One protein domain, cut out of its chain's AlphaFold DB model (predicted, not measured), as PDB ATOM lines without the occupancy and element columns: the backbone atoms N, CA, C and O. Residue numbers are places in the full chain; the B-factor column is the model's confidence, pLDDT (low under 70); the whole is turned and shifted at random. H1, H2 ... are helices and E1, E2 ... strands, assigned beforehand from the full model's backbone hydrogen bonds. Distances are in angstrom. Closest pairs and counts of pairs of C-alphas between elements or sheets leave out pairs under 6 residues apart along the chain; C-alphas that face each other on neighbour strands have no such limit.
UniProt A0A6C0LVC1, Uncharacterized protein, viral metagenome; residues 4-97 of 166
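Overview. This is residues 4 to 97 of the 166 residues of an uncharacterized protein of viral metagenome (UniProt A0A6C0LVC1). Two helices, H2 and the longer H3, lie side by side and run the same way, and a long loop of residues 38 to 73 leads from the end of one back to the start of the other. Before the start of H2, a small head holds the short helix H1, the strand E1 and the first printed residues. The printed part has 94 residues, with three named helices and one named strand in the order H1, E1, H2, H3; under half of the residues are in named elements, and the class is mostly helix. It is only just compact, close to loose, with a radius of gyration of the C-alphas of 14.8 A and spans of 45 by 32 by 22 A.

Arrangement. Residues 4 to 5 pair in parallel with residues 21 to 22 of E1, residues 20 to 22, which pairs with no named strand. H1, residues 13 to 16, comes closest to E1 at the C-alphas of Ser 14 and Asn 20, 5.4 A apart. H2, residues 25 to 37, is apart from H1 and from E1. H3, residues 74 to 96, is apart from both too. H2 and H3 touch, closest at the C-alphas of Ile 33 and Gly 85, 4.0 A apart. They run the same way at a shallow tilt of 34 degrees, only just short of steep. Between them, residues 56 to 57 pair in parallel with residues 70 to 71. Every O i to N i+4 pair is within hydrogen-bond range in H2 and H3; H1 is too short for such a pair, and its one O i to N i+3 pair is not within range.

Along the chain. H1 begins at C-alpha 13, (33.518, 14.504, 21.416). H2 is 18.4 A long, from C-alpha 25 at (26.615, 8.277, 3.465). H3 is 32.7 A long and ends at C-alpha 96, (28.221, -23.022, 4.863).

Size, cuts and confidence. The C-alphas farthest apart, of Asn 17 and Gly 97, are 45.6 A apart. The printed part has no cut. The link from H2 to H3, 36 residues, is long; those from H1 to E1 and E1 to H2 are tight. Mean pLDDT of the printed part is 74.3; 29 residues are under 70, among them residues 23 to 32 and 43 to 52.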
ATOM      1  N   ILE A   4      36.478   8.044  10.664       73.69
ATOM      2  CA  ILE A   4      35.168   8.377  10.087       73.69
ATOM      3  C   ILE A   4      34.092   8.281  11.175       73.69
ATOM      4  O   ILE A   4      33.827   7.179  11.669       73.69
ATOM      5  N   TYR A   5      33.436   9.389  11.505       70.31
ATOM      6  CA  TYR A   5      32.272   9.402  12.385       70.31
ATOM      7  C   TYR A   5      30.997   9.089  11.597       70.31
ATOM      8  O   TYR A   5      30.694   9.739  10.600       70.31
ATOM      9  N   CYS A   6      30.249   8.082  12.045       65.12
ATOM     10  CA  CYS A   6      29.044   7.597  11.364       65.12
ATOM     11  C   CYS A   6      27.790   7.604  12.232       65.12
ATOM     12  O   CYS A   6      26.753   7.109  11.797       65.12
ATOM     13  N   GLY A   7      27.889   8.119  13.456       54.75
ATOM     14  CA  GLY A   7      26.745   8.250  14.344       54.75
ATOM     15  C   GLY A   7      25.796   9.362  13.897       54.75
ATOM     16  O   GLY A   7      26.082  10.131  12.981       54.75
ATOM     17  N   ASN A   8      24.653   9.441  14.569       62.16
ATOM     18  CA  ASN A   8      23.652  10.488  14.367       62.16
ATOM     19  C   ASN A   8      23.723  11.575  15.456       62.16
ATOM     20  O   ASN A   8      22.691  12.115  15.838       62.16
ATOM     21  N   ASN A   9      24.902  11.824  16.037       51.16
ATOM     22  CA  ASN A   9      25.072  12.811  17.101       51.16
ATOM     23  C   ASN A   9      26.101  13.874  16.685       51.16
ATOM     24  O   ASN A   9      27.288  13.593  16.547       51.16
ATOM     25  N   ALA A  10      25.631  15.103  16.480       57.69
ATOM     26  CA  ALA A  10      26.456  16.228  16.044       57.69
ATOM     27  C   ALA A  10      27.412  16.755  17.133       57.69
ATOM     28  O   ALA A  10      28.363  17.455  16.809       57.69
ATOM     29  N   LEU A  11      27.178  16.412  18.405       64.44
ATOM     30  CA  LEU A  11      27.968  16.869  19.558       64.44
ATOM     31  C   LEU A  11      28.968  15.821  20.050       64.44
ATOM     32  O   LEU A  11      29.453  15.889  21.178       64.44
ATOM     33  N   ASP A  12      29.240  14.806  19.236       70.56
ATOM     34  CA  ASP A  12      30.143  13.742  19.634       70.56
ATOM     35  C   ASP A  12      31.562  14.301  19.909       70.56
ATOM     36  O   ASP A  12      32.100  15.026  19.065       70.56
ATOM     37  N   PRO A  13      32.199  13.976  21.054       71.75
ATOM     38  CA  PRO A  13      33.518  14.504  21.416       71.75
ATOM     39  C   PRO A  13      34.592  14.198  20.372       71.75
ATOM     40  O   PRO A  13      35.538  14.964  20.199       71.75
ATOM     41  N   SER A  14      34.445  13.089  19.643       63.97
ATOM     42  CA  SER A  14      35.375  12.722  18.579       63.97
ATOM     43  C   SER A  14      35.221  13.598  17.330       63.97
ATOM     44  O   SER A  14      36.188  13.779  16.595       63.97
ATOM     45  N   LEU A  15      34.040  14.184  17.122       74.38
ATOM     46  CA  LEU A  15      33.751  15.192  16.098       74.38
ATOM     47  C   LEU A  15      34.220  16.583  16.542       74.38
ATOM     48  O   LEU A  15      34.875  17.286  15.777       74.38
ATOM     49  N   ALA A  16      33.930  16.954  17.792       77.88
ATOM     50  CA  ALA A  16      34.263  18.261  18.358       77.88
ATOM     51  C   ALA A  16      35.778  18.484  18.517       77.88
ATOM     52  O   ALA A  16      36.272  19.578  18.263       77.88
ATOM     53  N   ASN A  17      36.531  17.434  18.864       84.50
ATOM     54  CA  ASN A  17      37.989  17.494  19.023       84.50
ATOM     55  C   ASN A  17      38.759  17.294  17.701       84.50
ATOM     56  O   ASN A  17      39.976  17.116  17.721       84.50
ATOM     57  N   GLY A  18      38.068  17.241  16.554       77.12
ATOM     58  CA  GLY A  18      38.681  17.054  15.231       77.12
ATOM     59  C   GLY A  18      39.337  15.684  15.005       77.12
ATOM     60  O   GLY A  18      40.003  15.477  13.992       77.12
ATOM     61  N   GLN A  19      39.151  14.731  15.924       82.06
ATOM     62  CA  GLN A  19      39.687  13.372  15.798       82.06
ATOM     63  C   GLN A  19      39.001  12.594  14.672       82.06
ATOM     64  O   GLN A  19      39.629  11.750  14.026       82.06
ATOM     65  N   ASN A  20      37.726  12.897  14.423       77.12
ATOM     66  CA  ASN A  20      36.909  12.276  13.404       77.12
ATOM     67  C   ASN A  20      36.249  13.305  12.480       77.12
ATOM     68  O   ASN A  20      35.823  14.375  12.904       77.12
ATOM     69  N   ILE A  21      36.095  12.932  11.213       79.75
ATOM     70  CA  ILE A  21      35.324  13.678  10.211       79.75
ATOM     71  C   ILE A  21      33.967  13.009   9.993       79.75
ATOM     72  O   ILE A  21      33.873  11.776  10.023       79.75
ATOM     73  N   VAL A  22      32.915  13.805   9.754       73.62
ATOM     74  CA  VAL A  22      31.598  13.261   9.377       73.62
ATOM     75  C   VAL A  22      31.774  12.412   8.125       73.62
ATOM     76  O   VAL A  22      32.244  12.881   7.088       73.62
ATOM     77  N   GLY A  23      31.421  11.137   8.231       67.25
ATOM     78  CA  GLY A  23      31.534  10.216   7.122       67.25
ATOM     79  C   GLY A  23      30.563  10.527   6.002       67.25
ATOM     80  O   GLY A  23      29.466  11.043   6.207       67.25
ATOM     81  N   THR A  24      30.943  10.143   4.788       69.38
ATOM     82  CA  THR A  24      29.990  10.115   3.682       69.38
ATOM     83  C   THR A  24      28.934   9.041   3.943       69.38
ATOM     84  O   THR A  24      29.200   8.018   4.583       69.38
ATOM     85  N   ARG A  25      27.732   9.240   3.391       62.91
ATOM     86  CA  ARG A  25      26.615   8.277   3.465       62.91
ATOM     87  C   ARG A  25      27.065   6.857   3.085       62.91
ATOM     88  O   ARG A  25      26.738   5.896   3.779       62.91
ATOM     89  N   TYR A  26      27.905   6.743   2.058       65.00
ATOM     90  CA  TYR A  26      28.516   5.490   1.617       65.00
ATOM     91  C   TYR A  26      29.599   4.944   2.563       65.00
ATOM     92  O   TYR A  26      29.610   3.747   2.858       65.00
ATOM     93  N   GLY A  27      30.498   5.795   3.072       65.25
ATOM     94  CA  GLY A  27      31.527   5.385   4.034       65.25
ATOM     95  C   GLY A  27      30.917   4.809   5.313       65.25
ATOM     96  O   GLY A  27      31.383   3.797   5.841       65.25
ATOM     97  N   CYS A  28      29.801   5.386   5.746       66.19
ATOM     98  CA  CYS A  28      29.048   4.892   6.886       66.19
ATOM     99  C   CYS A  28      28.206   3.664   6.576       66.19
ATOM    100  O   CYS A  28      28.135   2.773   7.416       66.19
ATOM    101  N   MET A  29      27.683   3.521   5.357       68.56
ATOM    102  CA  MET A  29      27.090   2.258   4.913       68.56
ATOM    103  C   MET A  29      28.111   1.109   4.959       68.56
ATOM    104  O   MET A  29      27.796   0.052   5.499       68.56
ATOM    105  N   LYS A  30      29.347   1.305   4.475       67.81
ATOM    106  CA  LYS A  30      30.420   0.291   4.558       67.81
ATOM    107  C   LYS A  30      30.766  -0.082   5.998       67.81
ATOM    108  O   LYS A  30      30.879  -1.267   6.302       67.81
ATOM    109  N   LYS A  31      30.888   0.905   6.893       68.00
ATOM    110  CA  LYS A  31      31.060   0.645   8.332       68.00
ATOM    111  C   LYS A  31      29.870  -0.112   8.922       68.00
ATOM    112  O   LYS A  31      30.077  -1.027   9.711       68.00
ATOM    113  N   GLY A  32      28.650   0.228   8.510       69.69
ATOM    114  CA  GLY A  32      27.425  -0.473   8.889       69.69
ATOM    115  C   GLY A  32      27.442  -1.936   8.460       69.69
ATOM    116  O   GLY A  32      27.214  -2.801   9.296       69.69
ATOM    117  N   ILE A  33      27.797  -2.222   7.203       73.75
ATOM    118  CA  ILE A  33      27.955  -3.594   6.686       73.75
ATOM    119  C   ILE A  33      29.009  -4.340   7.499       73.75
ATOM    120  O   ILE A  33      28.735  -5.428   7.996       73.75
ATOM    121  N   GLY A  34      30.180  -3.728   7.701       73.69
ATOM    122  CA  GLY A  34      31.238  -4.286   8.538       73.69
ATOM    123  C   GLY A  34      30.734  -4.633   9.936       73.69
ATOM    124  O   GLY A  34      30.929  -5.752  10.395       73.69
ATOM    125  N   ARG A  35      30.013  -3.722  10.597       75.56
ATOM    126  CA  ARG A  35      29.442  -3.978  11.924       75.56
ATOM    127  C   ARG A  35      28.390  -5.089  11.896       75.56
ATOM    128  O   ARG A  35      28.422  -5.943  12.771       75.56
ATOM    129  N   GLY A  36      27.509  -5.101  10.896       71.19
ATOM    130  CA  GLY A  36      26.481  -6.128  10.716       71.19
ATOM    131  C   GLY A  36      27.057  -7.527  10.481       71.19
ATOM    132  O   GLY A  36      26.518  -8.489  11.014       71.19
ATOM    133  N   MET A  37      28.182  -7.643   9.770       75.75
ATOM    134  CA  MET A  37      28.865  -8.927   9.551       75.75
ATOM    135  C   MET A  37      29.533  -9.500  10.811       75.75
ATOM    136  O   MET A  37      29.743 -10.707  10.885       75.75
ATOM    137  N   HIS A  38      29.857  -8.657  11.797       78.62
ATOM    138  CA  HIS A  38      30.451  -9.069  13.078       78.62
ATOM    139  C   HIS A  38      29.419  -9.217  14.204       78.62
ATOM    140  O   HIS A  38      29.784  -9.504  15.342       78.62
ATOM    141  N   MET A  39      28.138  -8.981  13.922       72.19
ATOM    142  CA  MET A  39      27.067  -9.244  14.877       72.19
ATOM    143  C   MET A  39      26.714 -10.738  14.887       72.19
ATOM    144  O   MET A  39      26.918 -11.419  13.877       72.19
ATOM    145  N   PRO A  40      26.182 -11.257  16.009       73.50
ATOM    146  CA  PRO A  40      25.681 -12.623  16.055       73.50
ATOM    147  C   PRO A  40      24.626 -12.839  14.963       73.50
ATOM    148  O   PRO A  40      23.828 -11.941  14.668       73.50
ATOM    149  N   VAL A  41      24.659 -14.025  14.350       74.38
ATOM    150  CA  VAL A  41      23.652 -14.440  13.368       74.38
ATOM    151  C   VAL A  41      22.319 -14.534  14.095       74.38
ATOM    152  O   VAL A  41      22.219 -15.210  15.113       74.38
ATOM    153  N   ASP A  42      21.308 -13.856  13.567       71.75
ATOM    154  CA  ASP A  42      19.931 -14.032  14.006       71.75
ATOM    155  C   ASP A  42      19.336 -15.224  13.234       71.75
ATOM    156  O   ASP A  42      19.193 -15.126  12.011       71.75
ATOM    157  N   PRO A  43      18.999 -16.352  13.889       69.19
ATOM    158  CA  PRO A  43      18.405 -17.511  13.217       69.19
ATOM    159  C   PRO A  43      17.076 -17.171  12.531       69.19
ATOM    160  O   PRO A  43      16.699 -17.805  11.549       69.19
ATOM    161  N   ASN A  44      16.390 -16.133  13.015       67.69
ATOM    162  CA  ASN A  44      15.104 -15.674  12.511       67.69
ATOM    163  C   ASN A  44      15.243 -14.526  11.502       67.69
ATOM    164  O   ASN A  44      14.240 -13.915  11.134       67.69
ATOM    165  N   TYR A  45      16.454 -14.238  11.005       67.69
ATOM    166  CA  TYR A  45      16.678 -13.153  10.043       67.69
ATOM    167  C   TYR A  45      15.852 -13.308   8.753       67.69
ATOM    168  O   TYR A  45      15.531 -12.317   8.093       67.69
ATOM    169  N   GLY A  46      15.451 -14.537   8.405       62.19
ATOM    170  CA  GLY A  46      14.497 -14.803   7.324       62.19
ATOM    171  C   GLY A  46      13.174 -14.029   7.451       62.19
ATOM    172  O   GLY A  46      12.561 -13.725   6.434       62.19
ATOM    173  N   ASN A  47      12.800 -13.624   8.671       66.56
ATOM    174  CA  ASN A  47      11.567 -12.909   9.002       66.56
ATOM    175  C   ASN A  47      11.786 -11.402   9.285       66.56
ATOM    176  O   ASN A  47      11.018 -10.792  10.026       66.56
ATOM    177  N   TYR A  48      12.836 -10.781   8.732       60.38
ATOM    178  CA  TYR A  48      13.136  -9.358   8.947       60.38
ATOM    179  C   TYR A  48      12.000  -8.419   8.479       60.38
ATOM    180  O   TYR A  48      11.664  -8.383   7.295       60.38
ATOM    181  N   GLN A  49      11.472  -7.596   9.397       59.81
ATOM    182  CA  GLN A  49      10.478  -6.549   9.119       59.81
ATOM    183  C   GLN A  49      11.056  -5.142   9.370       59.81
ATOM    184  O   GLN A  49      11.408  -4.814  10.506       59.81
ATOM    185  N   PRO A  50      11.164  -4.276   8.346       59.41
ATOM    186  CA  PRO A  50      11.636  -2.905   8.532       59.41
ATOM    187  C   PRO A  50      10.604  -2.036   9.268       59.41
ATOM    188  O   PRO A  50       9.443  -1.999   8.874       59.41
ATOM    189  N   ILE A  51      11.044  -1.235  10.252       52.94
ATOM    190  CA  ILE A  51      10.209  -0.184  10.887       52.94
ATOM    191  C   ILE A  51       9.778   0.869   9.854       52.94
ATOM    192  O   ILE A  51       8.687   1.425   9.921       52.94
ATOM    193  N   ASN A  52      10.642   1.142   8.876       62.91
ATOM    194  CA  ASN A  52      10.338   2.014   7.757       62.91
ATOM    195  C   ASN A  52      10.670   1.285   6.448       62.91
ATOM    196  O   ASN A  52      11.837   1.006   6.166       62.91
ATOM    197  N   ASN A  53       9.637   0.989   5.653       70.06
ATOM    198  CA  ASN A  53       9.752   0.327   4.348       70.06
ATOM    199  C   ASN A  53      10.223   1.261   3.218       70.06
ATOM    200  O   ASN A  53      10.349   0.827   2.070       70.06
ATOM    201  N   GLN A  54      10.484   2.539   3.506       80.00
ATOM    202  CA  GLN A  54      10.992   3.478   2.514       80.00
ATOM    203  C   GLN A  54      12.345   3.012   1.973       80.00
ATOM    204  O   GLN A  54      13.351   2.901   2.680       80.00
ATOM    205  N   LYS A  55      12.378   2.787   0.660       82.31
ATOM    206  CA  LYS A  55      13.599   2.456  -0.068       82.31
ATOM    207  C   LYS A  55      14.432   3.722  -0.230       82.31
ATOM    208  O   LYS A  55      14.234   4.500  -1.157       82.31
ATOM    209  N   VAL A  56      15.379   3.918   0.679       86.31
ATOM    210  CA  VAL A  56      16.363   5.005   0.607       86.31
ATOM    211  C   VAL A  56      17.599   4.586  -0.188       86.31
ATOM    212  O   VAL A  56      18.109   3.464  -0.044       86.31
ATOM    213  N   TYR A  57      18.079   5.476  -1.052       86.00
ATOM    214  CA  TYR A  57      19.285   5.274  -1.851       86.00
ATOM    215  C   TYR A  57      20.520   5.790  -1.102       86.00
ATOM    216  O   TYR A  57      20.553   6.932  -0.655       86.00
ATOM    217  N   CYS A  58      21.541   4.943  -0.962       81.69
ATOM    218  CA  CYS A  58      22.760   5.229  -0.190       81.69
ATOM    219  C   CYS A  58      24.038   5.237  -1.043       81.69
ATOM    220  O   CYS A  58      25.140   5.153  -0.500       81.69
ATOM    221  N   GLY A  59      23.894   5.287  -2.372       77.56
ATOM    222  CA  GLY A  59      25.018   5.402  -3.299       77.56
ATOM    223  C   GLY A  59      25.404   6.855  -3.589       77.56
ATOM    224  O   GLY A  59      24.754   7.789  -3.122       77.56
ATOM    225  N   ASN A  60      26.472   7.023  -4.372       75.44
ATOM    226  CA  ASN A  60      27.087   8.322  -4.671       75.44
ATOM    227  C   ASN A  60      26.589   8.958  -5.983       75.44
ATOM    228  O   ASN A  60      27.140   9.967  -6.406       75.44
ATOM    229  N   GLY A  61      25.616   8.350  -6.670       77.69
ATOM    230  CA  GLY A  61      25.067   8.923  -7.901       77.69
ATOM    231  C   GLY A  61      24.347  10.243  -7.627       77.69
ATOM    232  O   GLY A  61      23.709  10.380  -6.589       77.69
ATOM    233  N   ASN A  62      24.415  11.191  -8.562       81.94
ATOM    234  CA  ASN A  62      23.709  12.475  -8.442       81.94
ATOM    235  C   ASN A  62      22.184  12.343  -8.595       81.94
ATOM    236  O   ASN A  62      21.449  13.230  -8.178       81.94
ATOM    237  N   ASN A  63      21.719  11.234  -9.176       87.94
ATOM    238  CA  ASN A  63      20.307  10.939  -9.379       87.94
ATOM    239  C   ASN A  63      19.903   9.710  -8.561       87.94
ATOM    240  O   ASN A  63      20.646   8.726  -8.489       87.94
ATOM    241  N   VAL A  64      18.700   9.752  -7.988       87.38
ATOM    242  CA  VAL A  64      18.083   8.605  -7.312       87.38
ATOM    243  C   VAL A  64      17.581   7.626  -8.383       87.38
ATOM    244  O   VAL A  64      16.725   8.002  -9.183       87.38
ATOM    245  N   PRO A  65      18.096   6.384  -8.442       85.31
ATOM    246  CA  PRO A  65      17.629   5.404  -9.416       85.31
ATOM    247  C   PRO A  65      16.181   4.980  -9.135       85.31
ATOM    248  O   PRO A  65      15.706   5.042  -7.998       85.31
ATOM    249  N   GLY A  66      15.484   4.512 -10.175       89.06
ATOM    250  CA  GLY A  66      14.094   4.066 -10.076       89.06
ATOM    251  C   GLY A  66      13.880   3.017  -8.978       89.06
ATOM    252  O   GLY A  66      14.696   2.114  -8.791       89.06
ATOM    253  N   GLY A  67      12.781   3.153  -8.231       84.75
ATOM    254  CA  GLY A  67      12.443   2.276  -7.102       84.75
ATOM    255  C   GLY A  67      12.976   2.732  -5.738       84.75
ATOM    256  O   GLY A  67      12.717   2.062  -4.736       84.75
ATOM    257  N   TYR A  68      13.677   3.868  -5.680       86.94
ATOM    258  CA  TYR A  68      14.063   4.547  -4.444       86.94
ATOM    259  C   TYR A  68      13.325   5.879  -4.311       86.94
ATOM    260  O   TYR A  68      13.076   6.561  -5.299       86.94
ATOM    261  N   VAL A  69      12.975   6.244  -3.079       87.75
ATOM    262  CA  VAL A  69      12.138   7.423  -2.798       87.75
ATOM    263  C   VAL A  69      12.987   8.689  -2.650       87.75
ATOM    264  O   VAL A  69      12.569   9.774  -3.032       87.75
ATOM    265  N   SER A  70      14.190   8.558  -2.087       88.81
ATOM    266  CA  SER A  70      15.110   9.674  -1.855       88.81
ATOM    267  C   SER A  70      16.520   9.183  -1.522       88.81
ATOM    268  O   SER A  70      16.746   7.995  -1.256       88.81
ATOM    269  N   HIS A  71      17.486  10.106  -1.495       88.12
ATOM    270  CA  HIS A  71      18.786   9.836  -0.889       88.12
ATOM    271  C   HIS A  71      18.644   9.673   0.626       88.12
ATOM    272  O   HIS A  71      18.196  10.586   1.318       88.12
ATOM    273  N   GLY A  72      19.115   8.546   1.154       82.88
ATOM    274  CA  GLY A  72      19.144   8.295   2.589       82.88
ATOM    275  C   GLY A  72      20.104   9.239   3.298       82.88
ATOM    276  O   GLY A  72      21.185   9.538   2.792       82.88
ATOM    277  N   THR A  73      19.722   9.715   4.473       82.19
ATOM    278  CA  THR A  73      20.617  10.420   5.394       82.19
ATOM    279  C   THR A  73      21.727   9.490   5.891       82.19
ATOM    280  O   THR A  73      21.654   8.265   5.756       82.19
ATOM    281  N   LEU A  74      22.770  10.066   6.492       74.25
ATOM    282  CA  LEU A  74      23.871   9.307   7.083       74.25
ATOM    283  C   LEU A  74      23.407   8.167   8.019       74.25
ATOM    284  O   LEU A  74      23.796   7.021   7.773       74.25
ATOM    285  N   PRO A  75      22.542   8.416   9.023       72.75
ATOM    286  CA  PRO A  75      22.054   7.357   9.907       72.75
ATOM    287  C   PRO A  75      21.195   6.319   9.184       72.75
ATOM    288  O   PRO A  75      21.338   5.127   9.441       72.75
ATOM    289  N   GLN A  76      20.348   6.733   8.238       80.00
ATOM    290  CA  GLN A  76      19.534   5.798   7.452       80.00
ATOM    291  C   GLN A  76      20.417   4.831   6.652       80.00
ATOM    292  O   GLN A  76      20.140   3.633   6.590       80.00
ATOM    293  N   CYS A  77      21.514   5.332   6.087       80.19
ATOM    294  CA  CYS A  77      22.466   4.515   5.345       80.19
ATOM    295  C   CYS A  77      23.324   3.619   6.234       80.19
ATOM    296  O   CYS A  77      23.623   2.492   5.836       80.19
ATOM    297  N   LEU A  78      23.665   4.061   7.449       78.38
ATOM    298  CA  LEU A  78      24.319   3.209   8.441       78.38
ATOM    299  C   LEU A  78      23.414   2.035   8.836       78.38
ATOM    300  O   LEU A  78      23.839   0.884   8.749       78.38
ATOM    301  N   THR A  79      22.165   2.313   9.217       76.38
ATOM    302  CA  THR A  79      21.182   1.292   9.615       76.38
ATOM    303  C   THR A  79      20.935   0.298   8.487       76.38
ATOM    304  O   THR A  79      20.969  -0.914   8.704       76.38
ATOM    305  N   LYS A  80      20.780   0.798   7.253       80.25
ATOM    306  CA  LYS A  80      20.684  -0.047   6.057       80.25
ATOM    307  C   LYS A  80      21.928  -0.919   5.883       80.25
ATOM    308  O   LYS A  80      21.797  -2.105   5.606       80.25
ATOM    309  N   GLY A  81      23.119  -0.355   6.084       78.12
ATOM    310  CA  GLY A  81      24.379  -1.093   6.045       78.12
ATOM    311  C   GLY A  81      24.426  -2.235   7.061       78.12
ATOM    312  O   GLY A  81      24.775  -3.350   6.690       78.12
ATOM    313  N   VAL A  82      24.017  -1.998   8.311       77.50
ATOM    314  CA  VAL A  82      23.948  -3.044   9.352       77.50
ATOM    315  C   VAL A  82      23.004  -4.171   8.944       77.50
ATOM    316  O   VAL A  82      23.385  -5.336   9.043       77.50
ATOM    317  N   GLY A  83      21.812  -3.843   8.435       76.19
ATOM    318  CA  GLY A  83      20.874  -4.843   7.915       76.19
ATOM    319  C   GLY A  83      21.479  -5.660   6.769       76.19
ATOM    320  O   GLY A  83      21.475  -6.885   6.801       76.19
ATOM    321  N   VAL A  84      22.098  -5.003   5.787       80.81
ATOM    322  CA  VAL A  84      22.787  -5.700   4.686       80.81
ATOM    323  C   VAL A  84      23.895  -6.621   5.211       80.81
ATOM    324  O   VAL A  84      23.984  -7.767   4.783       80.81
ATOM    325  N   GLY A  85      24.701  -6.165   6.173       80.81
ATOM    326  CA  GLY A  85      25.749  -6.980   6.793       80.81
ATOM    327  C   GLY A  85      25.203  -8.209   7.523       80.81
ATOM    328  O   GLY A  85      25.723  -9.306   7.334       80.81
ATOM    329  N   LYS A  86      24.121  -8.050   8.298       79.56
ATOM    330  CA  LYS A  86      23.434  -9.172   8.957       79.56
ATOM    331  C   LYS A  86      22.865 -10.166   7.946       79.56
ATOM    332  O   LYS A  86      22.990 -11.367   8.159       79.56
ATOM    333  N   ARG A  87      22.303  -9.683   6.829       80.12
ATOM    334  CA  ARG A  87      21.802 -10.545   5.749       80.12
ATOM    335  C   ARG A  87      22.919 -11.370   5.125       80.12
ATOM    336  O   ARG A  87      22.787 -12.581   5.051       80.12
ATOM    337  N   ILE A  88      24.023 -10.730   4.741       82.56
ATOM    338  CA  ILE A  88      25.196 -11.421   4.183       82.56
ATOM    339  C   ILE A  88      25.699 -12.480   5.165       82.56
ATOM    340  O   ILE A  88      26.002 -13.599   4.769       82.56
ATOM    341  N   ARG A  89      25.760 -12.141   6.456       81.50
ATOM    342  CA  ARG A  89      26.207 -13.059   7.505       81.50
ATOM    343  C   ARG A  89      25.248 -14.239   7.698       81.50
ATOM    344  O   ARG A  89      25.716 -15.361   7.870       81.50
ATOM    345  N   PHE A  90      23.940 -14.003   7.635       81.06
ATOM    346  CA  PHE A  90      22.918 -15.050   7.647       81.06
ATOM    347  C   PHE A  90      23.015 -15.953   6.411       81.06
ATOM    348  O   PHE A  90      23.033 -17.170   6.544       81.06
ATOM    349  N   ASP A  91      23.164 -15.379   5.218       81.81
ATOM    350  CA  ASP A  91      23.314 -16.153   3.984       81.81
ATOM    351  C   ASP A  91      24.605 -16.999   4.030       81.81
ATOM    352  O   ASP A  91      24.581 -18.180   3.699       81.81
ATOM    353  N   GLN A  92      25.715 -16.451   4.542       82.38
ATOM    354  CA  GLN A  92      26.950 -17.210   4.795       82.38
ATOM    355  C   GLN A  92      26.750 -18.358   5.794       82.38
ATOM    356  O   GLN A  92      27.329 -19.425   5.602       82.38
ATOM    357  N   PHE A  93      25.968 -18.143   6.852       75.44
ATOM    358  CA  PHE A  93      25.628 -19.178   7.831       75.44
ATOM    359  C   PHE A  93      24.809 -20.304   7.185       75.44
ATOM    360  O   PHE A  93      25.147 -21.474   7.346       75.44
ATOM    361  N   MET A  94      23.787 -19.955   6.395       75.06
ATOM    362  CA  MET A  94      22.913 -20.923   5.722       75.06
ATOM    363  C   MET A  94      23.640 -21.714   4.626       75.06
ATOM    364  O   MET A  94      23.408 -22.910   4.488       75.06
ATOM    365  N   ILE A  95      24.529 -21.070   3.860       76.94
ATOM    366  CA  ILE A  95      25.281 -21.718   2.771       76.94
ATOM    367  C   ILE A  95      26.365 -22.654   3.315       76.94
ATOM    368  O   ILE A  95      26.559 -23.739   2.780       76.94
ATOM    369  N   ASN A  96      27.081 -22.248   4.366       69.31
ATOM    370  CA  ASN A  96      28.221 -23.022   4.863       69.31
ATOM    371  C   ASN A  96      27.843 -24.062   5.928       69.31
ATOM    372  O   ASN A  96      28.727 -24.775   6.394       69.31
ATOM    373  N   GLY A  97      26.579 -24.122   6.371       59.34
ATOM    374  CA  GLY A  97      26.132 -25.018   7.450       59.34
ATOM    375  C   GLY A  97      26.881 -24.828   8.778       59.34
ATOM    376  O   GLY A  97      26.736 -25.629   9.698       59.34
TER     377      GLY A  97